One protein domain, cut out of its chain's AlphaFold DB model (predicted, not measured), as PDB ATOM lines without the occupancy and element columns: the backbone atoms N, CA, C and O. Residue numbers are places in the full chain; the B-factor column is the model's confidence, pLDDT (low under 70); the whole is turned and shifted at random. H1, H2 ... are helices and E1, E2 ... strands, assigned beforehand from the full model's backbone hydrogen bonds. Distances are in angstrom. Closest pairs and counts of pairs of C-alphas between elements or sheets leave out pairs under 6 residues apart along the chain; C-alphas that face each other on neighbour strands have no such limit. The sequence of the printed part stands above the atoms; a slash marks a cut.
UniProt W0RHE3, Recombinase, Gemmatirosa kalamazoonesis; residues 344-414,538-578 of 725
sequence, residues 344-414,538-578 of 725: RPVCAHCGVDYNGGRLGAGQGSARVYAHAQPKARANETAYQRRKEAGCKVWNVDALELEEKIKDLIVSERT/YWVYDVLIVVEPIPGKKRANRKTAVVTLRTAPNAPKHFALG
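What this domain is: This is residues 344 to 414 and 538 to 578 of the 725 residues of the protein "Recombinase" of Gemmatirosa kalamazoonesis (UniProt W0RHE3). A strongly twisted sheet, E4, E5 and E6, has the helix H2 slantwise over one face, and a small second sheet, E1, E2 and E3, sits by the first residues of H2. The short helix H1, between E2 and E3 in the chain, lies away from both sheets. The printed part has 112 residues, of mixed class, with two named helices and six named strands in the order E1 E2 H1 E3 H2 E4 E5 E6; both sheets are antiparallel. It is compact, with a radius of gyration of the C-alphas of 14.9 A, and spans 45 by 34 by 30 A.

How they stand to each other: E1, residues 354 to 358, and E2, residues 367 to 371, form a hairpin, with N 355 and O 370 within hydrogen-bond range at 2.8 A. H1, residues 380 to 388, is not on either sheet. E3, residues 395 to 397, is the antiparallel neighbour of E2, with N 396 and O 369 at 2.8 A. E4, residues 540 to 549, E5, residues 557 to 565, and E6, residues 573 to 577, form a meander, each strand the antiparallel neighbour of the one before; N 546 and O 560 are 2.9 A apart, N 563 and O 573 2.8 A. H2, residues 398 to 412, is on one face of this sheet in two layers, at a height of 8.8 A; the closest C-alphas of H2 and E6 are those of Leu 401 and Leu 577, 7.1 A apart. In H1 and H2 every O i to N i+4 pair is within hydrogen-bond range.

Where its parts are: E1 begins at C-alpha 354 (132.678, 139.601, 97.522). H2 is 21.4 A long, E4 27.0 A and E5 25.6 A. E6 ends at C-alpha 577 (141.147, 151.058, 93.868).

The domain as a whole: Residues 415 to 537 are not printed, and C-alphas 414 and 538 are 18.9 A apart. Residues 360 to 365, 413 to 414 and 554 to 555 are under pLDDT 70.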
ATOM      1  N   ARG A 344     127.263 144.872  97.570       85.31
ATOM      2  CA  ARG A 344     127.620 143.513  97.138       85.31
ATOM      3  C   ARG A 344     128.417 143.548  95.833       85.31
ATOM      4  O   ARG A 344     127.838 143.333  94.772       85.31
ATOM      5  N   PRO A 345     129.731 143.825  95.886       90.00
ATOM      6  CA  PRO A 345     130.561 143.807  94.692       90.00
ATOM      7  C   PRO A 345     130.678 142.387  94.128       90.00
ATOM      8  O   PRO A 345     130.808 141.427  94.891       90.00
ATOM      9  N   VAL A 346     130.700 142.256  92.804       90.38
ATOM     10  CA  VAL A 346     130.855 140.975  92.092       90.38
ATOM     11  C   VAL A 346     132.173 140.970  91.318       90.38
ATOM     12  O   VAL A 346     132.574 141.972  90.736       90.38
ATOM     13  N   CYS A 347     132.886 139.845  91.294       89.19
ATOM     14  CA  CYS A 347     134.104 139.698  90.495       89.19
ATOM     15  C   CYS A 347     133.768 139.649  88.999       89.19
ATOM     16  O   CYS A 347     133.140 138.686  88.552       89.19
ATOM     17  N   ALA A 348     134.238 140.629  88.221       88.19
ATOM     18  CA  ALA A 348     133.965 140.725  86.784       88.19
ATOM     19  C   ALA A 348     134.431 139.482  85.998       88.19
ATOM     20  O   ALA A 348     133.796 139.081  85.028       88.19
ATOM     21  N   HIS A 349     135.505 138.832  86.456       84.94
ATOM     22  CA  HIS A 349     136.130 137.702  85.760       84.94
ATOM     23  C   HIS A 349     135.434 136.351  85.971       84.94
ATOM     24  O   HIS A 349     135.551 135.470  85.129       84.94
ATOM     25  N   CYS A 350     134.746 136.139  87.102       86.00
ATOM     26  CA  CYS A 350     134.120 134.838  87.407       86.00
ATOM     27  C   CYS A 350     132.671 134.906  87.915       86.00
ATOM     28  O   CYS A 350     132.062 133.858  88.140       86.00
ATOM     29  N   GLY A 351     132.101 136.104  88.072       85.25
ATOM     30  CA  GLY A 351     130.718 136.303  88.519       85.25
ATOM     31  C   GLY A 351     130.467 135.894  89.973       85.25
ATOM     32  O   GLY A 351     129.350 135.520  90.315       85.25
ATOM     33  N   VAL A 352     131.510 135.889  90.809       87.81
ATOM     34  CA  VAL A 352     131.451 135.482  92.221       87.81
ATOM     35  C   VAL A 352     131.448 136.712  93.126       87.81
ATOM     36  O   VAL A 352     132.283 137.603  92.970       87.81
ATOM     37  N   ASP A 353     130.537 136.729  94.097       87.56
ATOM     38  CA  ASP A 353     130.386 137.813  95.071       87.56
ATOM     39  C   ASP A 353     131.640 138.039  95.933       87.56
ATOM     40  O   ASP A 353     132.413 137.124  96.248       87.56
ATOM     41  N   TYR A 354     131.793 139.267  96.415       88.88
ATOM     42  CA  TYR A 354     132.678 139.601  97.522       88.88
ATOM     43  C   TYR A 354     131.914 139.547  98.852       88.88
ATOM     44  O   TYR A 354     130.830 140.106  99.002       88.88
ATOM     45  N   ASN A 355     132.501 138.893  99.855       86.19
ATOM     46  CA  ASN A 355     131.958 138.803 101.209       86.19
ATOM     47  C   ASN A 355     132.615 139.825 102.141       86.19
ATOM     48  O   ASN A 355     133.833 139.996 102.119       86.19
ATOM     49  N   GLY A 356     131.832 140.416 103.042       85.38
ATOM     50  CA  GLY A 356     132.363 141.268 104.103       85.38
ATOM     51  C   GLY A 356     133.253 140.517 105.104       85.38
ATOM     52  O   GLY A 356     132.876 139.466 105.641       85.38
ATOM     53  N   GLY A 357     134.433 141.076 105.381       83.44
ATOM     54  CA  GLY A 357     135.408 140.569 106.346       83.44
ATOM     55  C   GLY A 357     136.280 141.669 106.963       83.44
ATOM     56  O   GLY A 357     136.216 142.836 106.586       83.44
ATOM     57  N   ARG A 358     137.118 141.302 107.934       81.25
ATOM     58  CA  ARG A 358     138.174 142.178 108.462       81.25
ATOM     59  C   ARG A 358     139.536 141.552 108.210       81.25
ATOM     60  O   ARG A 358     139.655 140.325 108.235       81.25
ATOM     61  N   LEU A 359     140.546 142.388 107.987       77.31
ATOM     62  CA  LEU A 359     141.940 141.948 107.978       77.31
ATOM     63  C   LEU A 359     142.364 141.448 109.371       77.31
ATOM     64  O   LEU A 359     141.725 141.746 110.382       77.31
ATOM     65  N   GLY A 360     143.439 140.659 109.424       69.81
ATOM     66  CA  GLY A 360     143.991 140.169 110.690       69.81
ATOM     67  C   GLY A 360     144.523 141.303 111.573       69.81
ATOM     68  O   GLY A 360     144.800 142.402 111.090       69.81
ATOM     69  N   ALA A 361     144.715 141.032 112.868       57.09
ATOM     70  CA  ALA A 361     145.205 142.029 113.828       57.09
ATOM     71  C   ALA A 361     146.555 142.653 113.406       57.09
ATOM     72  O   ALA A 361     146.716 143.865 113.477       57.09
ATOM     73  N   GLY A 362     147.476 141.852 112.854       58.53
ATOM     74  CA  GLY A 362     148.754 142.327 112.293       58.53
ATOM     75  C   GLY A 362     148.658 143.060 110.943       58.53
ATOM     76  O   GLY A 362     149.683 143.339 110.335       58.53
ATOM     77  N   GLN A 363     147.450 143.330 110.439       57.97
ATOM     78  CA  GLN A 363     147.182 144.055 109.189       57.97
ATOM     79  C   GLN A 363     146.155 145.187 109.402       57.97
ATOM     80  O   GLN A 363     145.323 145.463 108.540       57.97
ATOM     81  N   GLY A 364     146.163 145.811 110.586       60.25
ATOM     82  CA  GLY A 364     145.359 147.001 110.897       60.25
ATOM     83  C   GLY A 364     143.864 146.756 111.141       60.25
ATOM     84  O   GLY A 364     143.129 147.701 111.401       60.25
ATOM     85  N   SER A 365     143.383 145.507 111.094       66.06
ATOM     86  CA  SER A 365     141.974 145.126 111.333       66.06
ATOM     87  C   SER A 365     140.912 145.770 110.414       66.06
ATOM     88  O   SER A 365     139.712 145.661 110.689       66.06
ATOM     89  N   ALA A 366     141.342 146.399 109.314       79.69
ATOM     90  CA  ALA A 366     140.497 147.166 108.400       79.69
ATOM     91  C   ALA A 366     139.348 146.343 107.792       79.69
ATOM     92  O   ALA A 366     139.436 145.119 107.629       79.69
ATOM     93  N   ARG A 367     138.254 147.037 107.458       87.38
ATOM     94  CA  ARG A 367     137.035 146.468 106.873       87.38
ATOM     95  C   ARG A 367     137.248 146.235 105.373       87.38
ATOM     96  O   ARG A 367     137.539 147.177 104.648       87.38
ATOM     97  N   VAL A 368     137.075 145.001 104.903       88.81
ATOM     98  CA  VAL A 368     137.354 144.620 103.508       88.81
ATOM     99  C   VAL A 368     136.240 143.794 102.876       88.81
ATOM    100  O   VAL A 368     135.679 142.889 103.497       88.81
ATOM    101  N   TYR A 369     135.981 144.057 101.599       90.31
ATOM    102  CA  TYR A 369     135.276 143.142 100.710       90.31
ATOM    103  C   TYR A 369     136.282 142.086 100.238       90.31
ATOM    104  O   TYR A 369     137.248 142.408  99.546       90.31
ATOM    105  N   ALA A 370     136.088 140.826 100.626       88.50
ATOM    106  CA  ALA A 370     136.969 139.709 100.289       88.50
ATOM    107  C   ALA A 370     136.302 138.775  99.266       88.50
ATOM    108  O   ALA A 370     135.224 138.233  99.517       88.50
ATOM    109  N   HIS A 371     136.953 138.566  98.121       88.19
ATOM    110  CA  HIS A 371     136.455 137.721  97.034       88.19
ATOM    111  C   HIS A 371     136.140 136.302  97.534       88.19
ATOM    112  O   HIS A 371     137.000 135.641  98.129       88.19
ATOM    113  N   ALA A 372     134.906 135.833  97.323       84.62
ATOM    114  CA  ALA A 372     134.455 134.575  97.900       84.62
ATOM    115  C   ALA A 372     135.178 133.348  97.318       84.62
ATOM    116  O   ALA A 372     135.638 133.313  96.176       84.62
ATOM    117  N   GLN A 373     135.229 132.287  98.122       83.94
ATOM    118  CA  GLN A 373     135.692 130.969  97.698       83.94
ATOM    119  C   GLN A 373     134.498 130.006  97.613       83.94
ATOM    120  O   GLN A 373     134.190 129.340  98.610       83.94
ATOM    121  N   PRO A 374     133.806 129.913  96.458       83.00
ATOM    122  CA  PRO A 374     132.826 128.860  96.232       83.00
ATOM    123  C   PRO A 374     133.490 127.490  96.395       83.00
ATOM    124  O   PRO A 374     134.657 127.288  96.045       83.00
ATOM    125  N   LYS A 375     132.739 126.542  96.950       82.31
ATOM    126  CA  LYS A 375     133.145 125.140  97.069       82.31
ATOM    127  C   LYS A 375     132.419 124.364  95.977       82.31
ATOM    128  O   LYS A 375     131.201 124.488  95.920       82.31
ATOM    129  N   ALA A 376     133.143 123.542  95.215       80.25
ATOM    130  CA  ALA A 376     132.621 122.622  94.193       80.25
ATOM    131  C   ALA A 376     131.234 122.044  94.557       80.25
ATOM    132  O   ALA A 376     130.210 122.440  94.011       80.25
ATOM    133  N   ARG A 377     131.179 121.287  95.664       72.69
ATOM    134  CA  ARG A 377     129.963 120.670  96.242       72.69
ATOM    135  C   ARG A 377     128.766 121.591  96.553       72.69
ATOM    136  O   ARG A 377     127.735 121.088  96.979       72.69
ATOM    137  N   ALA A 378     128.943 122.910  96.537       75.38
ATOM    138  CA  ALA A 378     127.928 123.896  96.923       75.38
ATOM    139  C   ALA A 378     127.502 124.781  95.745       75.38
ATOM    140  O   ALA A 378     126.350 125.197  95.689       75.38
ATOM    141  N   ASN A 379     128.421 125.073  94.823       79.69
ATOM    142  CA  ASN A 379     128.125 125.702  93.543       79.69
ATOM    143  C   ASN A 379     129.261 125.376  92.559       79.69
ATOM    144  O   ASN A 379     130.299 126.045  92.550       79.69
ATOM    145  N   GLU A 380     129.065 124.326  91.763       83.62
ATOM    146  CA  GLU A 380     130.069 123.819  90.825       83.62
ATOM    147  C   GLU A 380     130.364 124.830  89.710       83.62
ATOM    148  O   GLU A 380     131.524 125.070  89.383       83.62
ATOM    149  N   THR A 381     129.338 125.511  89.186       84.38
ATOM    150  CA  THR A 381     129.503 126.483  88.091       84.38
ATOM    151  C   THR A 381     130.336 127.689  88.533       84.38
ATOM    152  O   THR A 381     131.266 128.088  87.835       84.38
ATOM    153  N   ALA A 382     130.085 128.222  89.733       80.00
ATOM    154  CA  ALA A 382     130.900 129.286  90.320       80.00
ATOM    155  C   ALA A 382     132.328 128.820  90.665       80.00
ATOM    156  O   ALA A 382     133.278 129.602  90.582       80.00
ATOM    157  N   TYR A 383     132.501 127.551  91.050       85.38
ATOM    158  CA  TYR A 383     133.814 126.970  91.322       85.38
ATOM    159  C   TYR A 383     134.667 126.835  90.050       85.38
ATOM    160  O   TYR A 383     135.829 127.250  90.070       85.38
ATOM    161  N   GLN A 384     134.098 126.331  88.948       85.94
ATOM    162  CA  GLN A 384     134.816 126.199  87.673       85.94
ATOM    163  C   GLN A 384     135.135 127.564  87.056       85.94
ATOM    164  O   GLN A 384     136.312 127.829  86.819       85.94
ATOM    165  N   ARG A 385     134.172 128.499  86.966       84.38
ATOM    166  CA  ARG A 385     134.437 129.876  86.484       84.38
ATOM    167  C   ARG A 385     135.583 130.550  87.239       84.38
ATOM    168  O   ARG A 385     136.453 131.176  86.644       84.38
ATOM    169  N   ARG A 386     135.622 130.405  88.571       85.25
ATOM    170  CA  ARG A 386     136.704 130.954  89.407       85.25
ATOM    171  C   ARG A 386     138.067 130.321  89.095       85.25
ATOM    172  O   ARG A 386     139.087 131.004  89.200       85.25
ATOM    173  N   LYS A 387     138.091 129.025  88.778       86.19
ATOM    174  CA  LYS A 387     139.298 128.254  88.454       86.19
ATOM    175  C   LYS A 387     139.816 128.593  87.053       86.19
ATOM    176  O   LYS A 387     141.011 128.836  86.918       86.19
ATOM    177  N   GLU A 388     138.930 128.655  86.063       86.69
ATOM    178  CA  GLU A 388     139.211 129.058  84.676       86.69
ATOM    179  C   GLU A 388     139.764 130.487  84.622       86.69
ATOM    180  O   GLU A 388     140.842 130.714  84.083       86.69
ATOM    181  N   ALA A 389     139.108 131.429  85.306       81.38
ATOM    182  CA  ALA A 389     139.555 132.817  85.422       81.38
ATOM    183  C   ALA A 389     140.783 133.029  86.341       81.38
ATOM    184  O   ALA A 389     141.144 134.167  86.638       81.38
ATOM    185  N   GLY A 390     141.388 131.967  86.892       83.88
ATOM    186  CA  GLY A 390     142.580 132.050  87.753       83.88
ATOM    187  C   GLY A 390     142.419 132.874  89.045       83.88
ATOM    188  O   GLY A 390     143.413 133.274  89.662       83.88
ATOM    189  N   CYS A 391     141.186 133.156  89.475       83.06
ATOM    190  CA  CYS A 391     140.893 134.183  90.472       83.06
ATOM    191  C   CYS A 391     141.304 133.778  91.901       83.06
ATOM    192  O   CYS A 391     140.812 132.803  92.481       83.06
ATOM    193  N   LYS A 392     142.180 134.572  92.528       83.12
ATOM    194  CA  LYS A 392     142.699 134.340  93.891       83.12
ATOM    195  C   LYS A 392     141.782 134.973  94.952       83.12
ATOM    196  O   LYS A 392     140.661 135.380  94.651       83.12
ATOM    197  N   VAL A 393     142.221 134.996  96.213       79.81
ATOM    198  CA  VAL A 393     141.550 135.779  97.266       79.81
ATOM    199  C   VAL A 393     142.010 137.223  97.133       79.81
ATOM    200  O   VAL A 393     143.150 137.550  97.461       79.81
ATOM    201  N   TRP A 394     141.126 138.063  96.612       85.56
ATOM    202  CA  TRP A 394     141.348 139.492  96.456       85.56
ATOM    203  C   TRP A 394     140.569 140.244  97.528       85.56
ATOM    204  O   TRP A 394     139.381 139.989  97.707       85.56
ATOM    205  N   ASN A 395     141.222 141.186  98.206       88.19
ATOM    206  CA  ASN A 395     140.585 142.071  99.178       88.19
ATOM    207  C   ASN A 395     140.506 143.486  98.592       88.19
ATOM    208  O   ASN A 395     141.511 143.991  98.083       88.19
ATOM    209  N   VAL A 396     139.341 144.118  98.674       88.50
ATOM    210  CA  VAL A 396     139.106 145.540  98.386       88.50
ATOM    211  C   VAL A 396     138.813 146.236  99.712       88.50
ATOM    212  O   VAL A 396     138.096 145.670 100.538       88.50
ATOM    213  N   ASP A 397     139.382 147.419  99.939       89.06
ATOM    214  CA  ASP A 397     139.044 148.204 101.127       89.06
ATOM    215  C   ASP A 397     137.593 148.690 101.029       89.06
ATOM    216  O   ASP A 397     137.162 149.201  99.993       89.06
ATOM    217  N   ALA A 398     136.814 148.456 102.084       89.75
ATOM    218  CA  ALA A 398     135.393 148.760 102.067       89.75
ATOM    219  C   ALA A 398     135.101 150.258 102.211       89.75
ATOM    220  O   ALA A 398     134.100 150.719 101.678       89.75
ATOM    221  N   LEU A 399     135.946 151.017 102.917       87.19
ATOM    222  CA  LEU A 399     135.791 152.468 103.023       87.19
ATOM    223  C   LEU A 399     136.192 153.142 101.707       87.19
ATOM    224  O   LEU A 399     135.391 153.905 101.179       87.19
ATOM    225  N   GLU A 400     137.343 152.779 101.123       90.75
ATOM    226  CA  GLU A 400     137.799 153.355  99.842       90.75
ATOM    227  C   GLU A 400     136.756 153.168  98.726       90.75
ATOM    228  O   GLU A 400     136.482 154.092  97.960       90.75
ATOM    229  N   LEU A 401     136.164 151.970  98.627       91.31
ATOM    230  CA  LEU A 401     135.148 151.679  97.617       91.31
ATOM    231  C   LEU A 401     133.846 152.456  97.868       91.31
ATOM    232  O   LEU A 401     133.302 153.041  96.936       91.31
ATOM    233  N   GLU A 402     133.347 152.476  99.105       90.75
ATOM    234  CA  GLU A 402     132.096 153.166  99.446       90.75
ATOM    235  C   GLU A 402     132.221 154.690  99.289       90.75
ATOM    236  O   GLU A 402     131.306 155.327  98.768       90.75
ATOM    237  N   GLU A 403     133.360 155.281  99.666       89.12
ATOM    238  CA  GLU A 403     133.610 156.717  99.506       89.12
ATOM    239  C   GLU A 403     133.711 157.125  98.037       89.12
ATOM    240  O   GLU A 403     133.058 158.092  97.651       89.12
ATOM    241  N   LYS A 404     134.415 156.353  97.196       91.81
ATOM    242  CA  LYS A 404     134.507 156.633  95.753       91.81
ATOM    243  C   LYS A 404     133.179 156.460  95.015       91.81
ATOM    244  O   LYS A 404     132.917 157.208  94.079       91.81
ATOM    245  N   ILE A 405     132.311 155.536  95.446       90.25
ATOM    246  CA  ILE A 405     130.930 155.457  94.933       90.25
ATOM    247  C   ILE A 405     130.142 156.716  95.324       90.25
ATOM    248  O   ILE A 405     129.456 157.293  94.483       90.25
ATOM    249  N   LYS A 406     130.259 157.174  96.575       88.06
ATOM    250  CA  LYS A 406     129.630 158.418  97.042       88.06
ATOM    251  C   LYS A 406     130.155 159.641  96.273       88.06
ATOM    252  O   LYS A 406     129.350 160.481  95.884       88.06
ATOM    253  N   ASP A 407     131.459 159.730  96.007       87.50
ATOM    254  CA  ASP A 407     132.049 160.821  95.216       87.50
ATOM    255  C   ASP A 407     131.549 160.798  93.765       87.50
ATOM    256  O   ASP A 407     131.171 161.843  93.247       87.50
ATOM    257  N   LEU A 408     131.443 159.612  93.153       87.38
ATOM    258  CA  LEU A 408     130.860 159.429  91.821       87.38
ATOM    259  C   LEU A 408     129.397 159.909  91.753       87.38
ATOM    260  O   LEU A 408     129.033 160.650  90.846       87.38
ATOM    261  N   ILE A 409     128.557 159.533  92.725       83.75
ATOM    262  CA  ILE A 409     127.152 159.986  92.787       83.75
ATOM    263  C   ILE A 409     127.075 161.520  92.901       83.75
ATOM    264  O   ILE A 409     126.196 162.148  92.309       83.75
ATOM    265  N   VAL A 410     128.002 162.141  93.639       82.38
ATOM    266  CA  VAL A 410     128.073 163.602  93.786       82.38
ATOM    267  C   VAL A 410     128.594 164.285  92.513       82.38
ATOM    268  O   VAL A 410     128.064 165.335  92.154       82.38
ATOM    269  N   SER A 411     129.574 163.709  91.808       79.88
ATOM    270  CA  SER A 411     130.146 164.308  90.593       79.88
ATOM    271  C   SER A 411     129.209 164.238  89.388       79.88
ATOM    272  O   SER A 411     129.108 165.208  88.639       79.88
ATOM    273  N   GLU A 412     128.480 163.131  89.209       73.81
ATOM    274  CA  GLU A 412     127.501 163.011  88.116       73.81
ATOM    275  C   GLU A 412     126.374 164.047  88.272       73.81
ATOM    276  O   GLU A 412     125.956 164.648  87.292       73.81
ATOM    277  N   ARG A 413     125.961 164.383  89.505       69.56
ATOM    278  CA  ARG A 413     124.973 165.450  89.766       69.56
ATOM    279  C   ARG A 413     125.412 166.839  89.267       69.56
ATOM    280  O   ARG A 413     124.561 167.695  89.012       69.56
ATOM    281  N   THR A 414     126.718 167.095  89.176       64.94
ATOM    282  CA  THR A 414     127.254 168.367  88.666       64.94
ATOM    283  C   THR A 414     127.399 168.423  87.145       64.94
ATOM    284  O   THR A 414     127.697 169.501  86.637       64.94
ATOM    285  N   TYR A 538     119.730 152.291  97.122       75.56
ATOM    286  CA  TYR A 538     118.898 153.216  96.374       75.56
ATOM    287  C   TYR A 538     119.588 153.756  95.111       75.56
ATOM    288  O   TYR A 538     118.981 153.761  94.043       75.56
ATOM    289  N   TRP A 539     120.863 154.146  95.193       78.56
ATOM    290  CA  TRP A 539     121.597 154.776  94.081       78.56
ATOM    291  C   TRP A 539     122.293 153.810  93.126       78.56
ATOM    292  O   TRP A 539     122.387 154.070  91.923       78.56
ATOM    293  N   VAL A 540     122.786 152.695  93.653       85.56
ATOM    294  CA  VAL A 540     123.644 151.764  92.926       85.56
ATOM    295  C   VAL A 540     122.806 150.616  92.373       85.56
ATOM    296  O   VAL A 540     122.040 149.978  93.095       85.56
ATOM    297  N   TYR A 541     122.947 150.348  91.077       83.06
ATOM    298  CA  TYR A 541     122.338 149.191  90.429       83.06
ATOM    299  C   TYR A 541     123.223 147.948  90.596       83.06
ATOM    300  O   TYR A 541     122.759 146.930  91.109       83.06
ATOM    301  N   ASP A 542     124.506 148.051  90.233       87.94
ATOM    302  CA  ASP A 542     125.520 147.028  90.496       87.94
ATOM    303  C   ASP A 542     126.938 147.610  90.675       87.94
ATOM    304  O   ASP A 542     127.209 148.784  90.408       87.94
ATOM    305  N   VAL A 543     127.839 146.768  91.198       92.44
ATOM    306  CA  VAL A 543     129.272 147.055  91.356       92.44
ATOM    307  C   VAL A 543     130.066 145.831  90.916       92.44
ATOM    308  O   VAL A 543     129.988 144.770  91.543       92.44
ATOM    309  N   LEU A 544     130.879 145.979  89.877       92.38
ATOM    310  CA  LEU A 544     131.804 144.955  89.401       92.38
ATOM    311  C   LEU A 544     133.238 145.317  89.796       92.38
ATOM    312  O   LEU A 544     133.663 146.462  89.668       92.38
ATOM    313  N   ILE A 545     134.010 144.333  90.252       91.31
ATOM    314  CA  ILE A 545     135.436 144.484  90.554       91.31
ATOM    315  C   ILE A 545     136.245 143.734  89.498       91.31
ATOM    316  O   ILE A 545     136.206 142.502  89.420       91.31
ATOM    317  N   VAL A 546     137.013 144.489  88.718       89.19
ATOM    318  CA  VAL A 546     138.032 143.984  87.795       89.19
ATOM    319  C   VAL A 546     139.364 143.932  88.544       89.19
ATOM    320  O   VAL A 546     139.726 144.873  89.253       89.19
ATOM    321  N   VAL A 547     140.097 142.822  88.417       86.38
ATOM    322  CA  VAL A 547     141.420 142.648  89.040       86.38
ATOM    323  C   VAL A 547     142.428 142.183  87.998       86.38
ATOM    324  O   VAL A 547     142.311 141.072  87.488       86.38
ATOM    325  N   GLU A 548     143.414 143.019  87.696       83.31
ATOM    326  CA  GLU A 548     144.409 142.793  86.644       83.31
ATOM    327  C   GLU A 548     145.802 142.591  87.258       83.31
ATOM    328  O   GLU A 548     146.187 143.346  88.159       83.31
ATOM    329  N   PRO A 549     146.595 141.604  86.808       81.12
ATOM    330  CA  PRO A 549     147.971 141.450  87.266       81.12
ATOM    331  C   PRO A 549     148.830 142.617  86.761       81.12
ATOM    332  O   PRO A 549     148.768 142.972  85.587       81.12
ATOM    333  N   ILE A 550     149.673 143.196  87.621       79.81
ATOM    334  CA  ILE A 550     150.618 144.232  87.181       79.81
ATOM    335  C   ILE A 550     151.835 143.543  86.535       79.81
ATOM    336  O   ILE A 550     152.482 142.733  87.214       79.81
ATOM    337  N   PRO A 551     152.190 143.856  85.269       78.31
ATOM    338  CA  PRO A 551     153.370 143.299  84.611       78.31
ATOM    339  C   PRO A 551     154.635 143.431  85.473       78.31
ATOM    340  O   PRO A 551     154.843 144.426  86.166       78.31
ATOM    341  N   GLY A 552     155.456 142.380  85.500       76.56
ATOM    342  CA  GLY A 552     156.673 142.309  86.320       76.56
ATOM    343  C   GLY A 552     156.470 142.085  87.831       76.56
ATOM    344  O   GLY A 552     157.406 141.658  88.505       76.56
ATOM    345  N   LYS A 553     155.269 142.281  88.402       74.44
ATOM    346  CA  LYS A 553     155.037 142.162  89.859       74.44
ATOM    347  C   LYS A 553     154.227 140.912  90.229       74.44
ATOM    348  O   LYS A 553     153.005 140.952  90.312       74.44
ATOM    349  N   LYS A 554     154.910 139.818  90.613       63.12
ATOM    350  CA  LYS A 554     154.321 138.490  90.958       63.12
ATOM    351  C   LYS A 554     153.146 138.479  91.966       63.12
ATOM    352  O   LYS A 554     152.466 137.457  92.080       63.12
ATOM    353  N   ARG A 555     152.934 139.545  92.748       65.00
ATOM    354  CA  ARG A 555     151.872 139.648  93.774       65.00
ATOM    355  C   ARG A 555     151.039 140.936  93.715       65.00
ATOM    356  O   ARG A 555     150.067 141.027  94.462       65.00
ATOM    357  N   ALA A 556     151.390 141.912  92.875       72.19
ATOM    358  CA  ALA A 556     150.663 143.179  92.802       72.19
ATOM    359  C   ALA A 556     149.604 143.111  91.696       72.19
ATOM    360  O   ALA A 556     149.866 142.593  90.614       72.19
ATOM    361  N   ASN A 557     148.408 143.620  91.982       82.00
ATOM    362  CA  ASN A 557     147.282 143.588  91.054       82.00
ATOM    363  C   ASN A 557     146.597 144.952  91.089       82.00
ATOM    364  O   ASN A 557     146.314 145.455  92.182       82.00
ATOM    365  N   ARG A 558     146.332 145.526  89.916       85.12
ATOM    366  CA  ARG A 558     145.482 146.705  89.762       85.12
ATOM    367  C   ARG A 558     144.044 146.265  90.009       85.12
ATOM    368  O   ARG A 558     143.639 145.190  89.569       85.12
ATOM    369  N   LYS A 559     143.286 147.065  90.750       89.31
ATOM    370  CA  LYS A 559     141.866 146.824  91.004       89.31
ATOM    371  C   LYS A 559     141.096 148.017  90.472       89.31
ATOM    372  O   LYS A 559     141.482 149.153  90.741       89.31
ATOM    373  N   THR A 560     140.015 147.750  89.762       91.19
ATOM    374  CA  THR A 560     139.140 148.775  89.196       91.19
ATOM    375  C   THR A 560     137.715 148.409  89.576       91.19
ATOM    376  O   THR A 560     137.297 147.272  89.355       91.19
ATOM    377  N   ALA A 561     136.988 149.343  90.180       92.38
ATOM    378  CA  ALA A 561     135.545 149.220  90.315       92.38
ATOM    379  C   ALA A 561     134.890 149.763  89.046       92.38
ATOM    380  O   ALA A 561     135.285 150.819  88.556       92.38
ATOM    381  N   VAL A 562     133.891 149.045  88.551       92.06
ATOM    382  CA  VAL A 562     132.925 149.513  87.557       92.06
ATOM    383  C   VAL A 562     131.581 149.571  88.275       92.06
ATOM    384  O   VAL A 562     131.210 148.616  88.957       92.06
ATOM    385  N   VAL A 563     130.896 150.705  88.194       90.81
ATOM    386  CA  VAL A 563     129.700 151.017  88.979       90.81
ATOM    387  C   VAL A 563     128.610 151.489  88.031       90.81
ATOM    388  O   VAL A 563     128.813 152.438  87.269       90.81
ATOM    389  N   THR A 564     127.447 150.852  88.116       86.88
ATOM    390  CA  THR A 564     126.256 151.257  87.365       86.88
ATOM    391  C   THR A 564     125.307 151.981  88.313       86.88
ATOM    392  O   THR A 564     124.877 151.415  89.321       86.88
ATOM    393  N   LEU A 565     124.975 153.239  88.015       84.69
ATOM    394  CA  LEU A 565     124.000 154.018  88.785       84.69
ATOM    395  C   LEU A 565     122.588 153.782  88.241       84.69
ATOM    396  O   LEU A 565     122.405 153.651  87.031       84.69
ATOM    397  N   ARG A 566     121.567 153.773  89.110       76.44
ATOM    398  CA  ARG A 566     120.168 153.555  88.681       76.44
ATOM    399  C   ARG A 566     119.642 154.621  87.717       76.44
ATOM    400  O   ARG A 566     118.743 154.324  86.939       76.44
ATOM    401  N   THR A 567     120.184 155.832  87.779       70.44
ATOM    402  CA  THR A 567     119.850 156.956  86.889       70.44
ATOM    403  C   THR A 567     120.521 156.874  85.522       70.44
ATOM    404  O   THR A 567     120.043 157.505  84.593       70.44
ATOM    405  N   ALA A 568     121.601 156.100  85.386       71.19
ATOM    406  CA  ALA A 568     122.372 155.974  84.150       71.19
ATOM    407  C   ALA A 568     122.720 154.494  83.869       71.19
ATOM    408  O   ALA A 568     123.897 154.132  83.794       71.19
ATOM    409  N   PRO A 569     121.714 153.603  83.726       70.88
ATOM    410  CA  PRO A 569     121.932 152.154  83.648       70.88
ATOM    411  C   PRO A 569     122.733 151.711  82.414       70.88
ATOM    412  O   PRO A 569     123.323 150.635  82.423       70.88
ATOM    413  N   ASN A 570     122.779 152.548  81.373       72.12
ATOM    414  CA  ASN A 570     123.484 152.280  80.118       72.12
ATOM    415  C   ASN A 570     124.894 152.907  80.059       72.12
ATOM    416  O   ASN A 570     125.607 152.691  79.082       72.12
ATOM    417  N   ALA A 571     125.308 153.668  81.081       76.69
ATOM    418  CA  ALA A 571     126.580 154.396  81.110       76.69
ATOM    419  C   ALA A 571     127.410 154.050  82.368       76.69
ATOM    420  O   ALA A 571     127.596 154.898  83.247       76.69
ATOM    421  N   PRO A 572     127.911 152.803  82.493       84.56
ATOM    422  CA  PRO A 572     128.693 152.377  83.651       84.56
ATOM    423  C   PRO A 572     129.999 153.175  83.765       84.56
ATOM    424  O   PRO A 572     130.781 153.275  82.816       84.56
ATOM    425  N   LYS A 573     130.263 153.721  84.952       86.56
ATOM    426  CA  LYS A 573     131.461 154.525  85.248       86.56
ATOM    427  C   LYS A 573     132.487 153.667  85.989       86.56
ATOM    428  O   LYS A 573     132.131 152.669  86.613       86.56
ATOM    429  N   HIS A 574     133.771 154.016  85.925       89.81
ATOM    430  CA  HIS A 574     134.826 153.199  86.529       89.81
ATOM    431  C   HIS A 574     135.932 154.023  87.192       89.81
ATOM    432  O   HIS A 574     136.254 155.124  86.754       89.81
ATOM    433  N   PHE A 575     136.542 153.473  88.245       91.38
ATOM    434  CA  PHE A 575     137.647 154.108  88.966       91.38
ATOM    435  C   PHE A 575     138.601 153.082  89.592       91.38
ATOM    436  O   PHE A 575     138.228 151.958  89.938       91.38
ATOM    437  N   ALA A 576     139.865 153.477  89.758       89.69
ATOM    438  CA  ALA A 576     140.895 152.634  90.357       89.69
ATOM    439  C   ALA A 576     140.774 152.552  91.892       89.69
ATOM    440  O   ALA A 576     140.433 153.529  92.566       89.69
ATOM    441  N   LEU A 577     141.124 151.389  92.441       85.81
ATOM    442  CA  LEU A 577     141.147 151.058  93.868       85.81
ATOM    443  C   LEU A 577     142.572 150.687  94.308       85.81
ATOM    444  O   LEU A 577     143.299 150.012  93.574       85.81
ATOM    445  N   GLY A 578     142.955 151.065  95.527       72.31
ATOM    446  CA  GLY A 578     144.311 150.912  96.057       72.31
ATOM    447  C   GLY A 578     145.259 152.052  95.673       72.31
ATOM    448  O   GLY A 578     146.462 151.822  95.578       72.31
TER     449      GLY A 578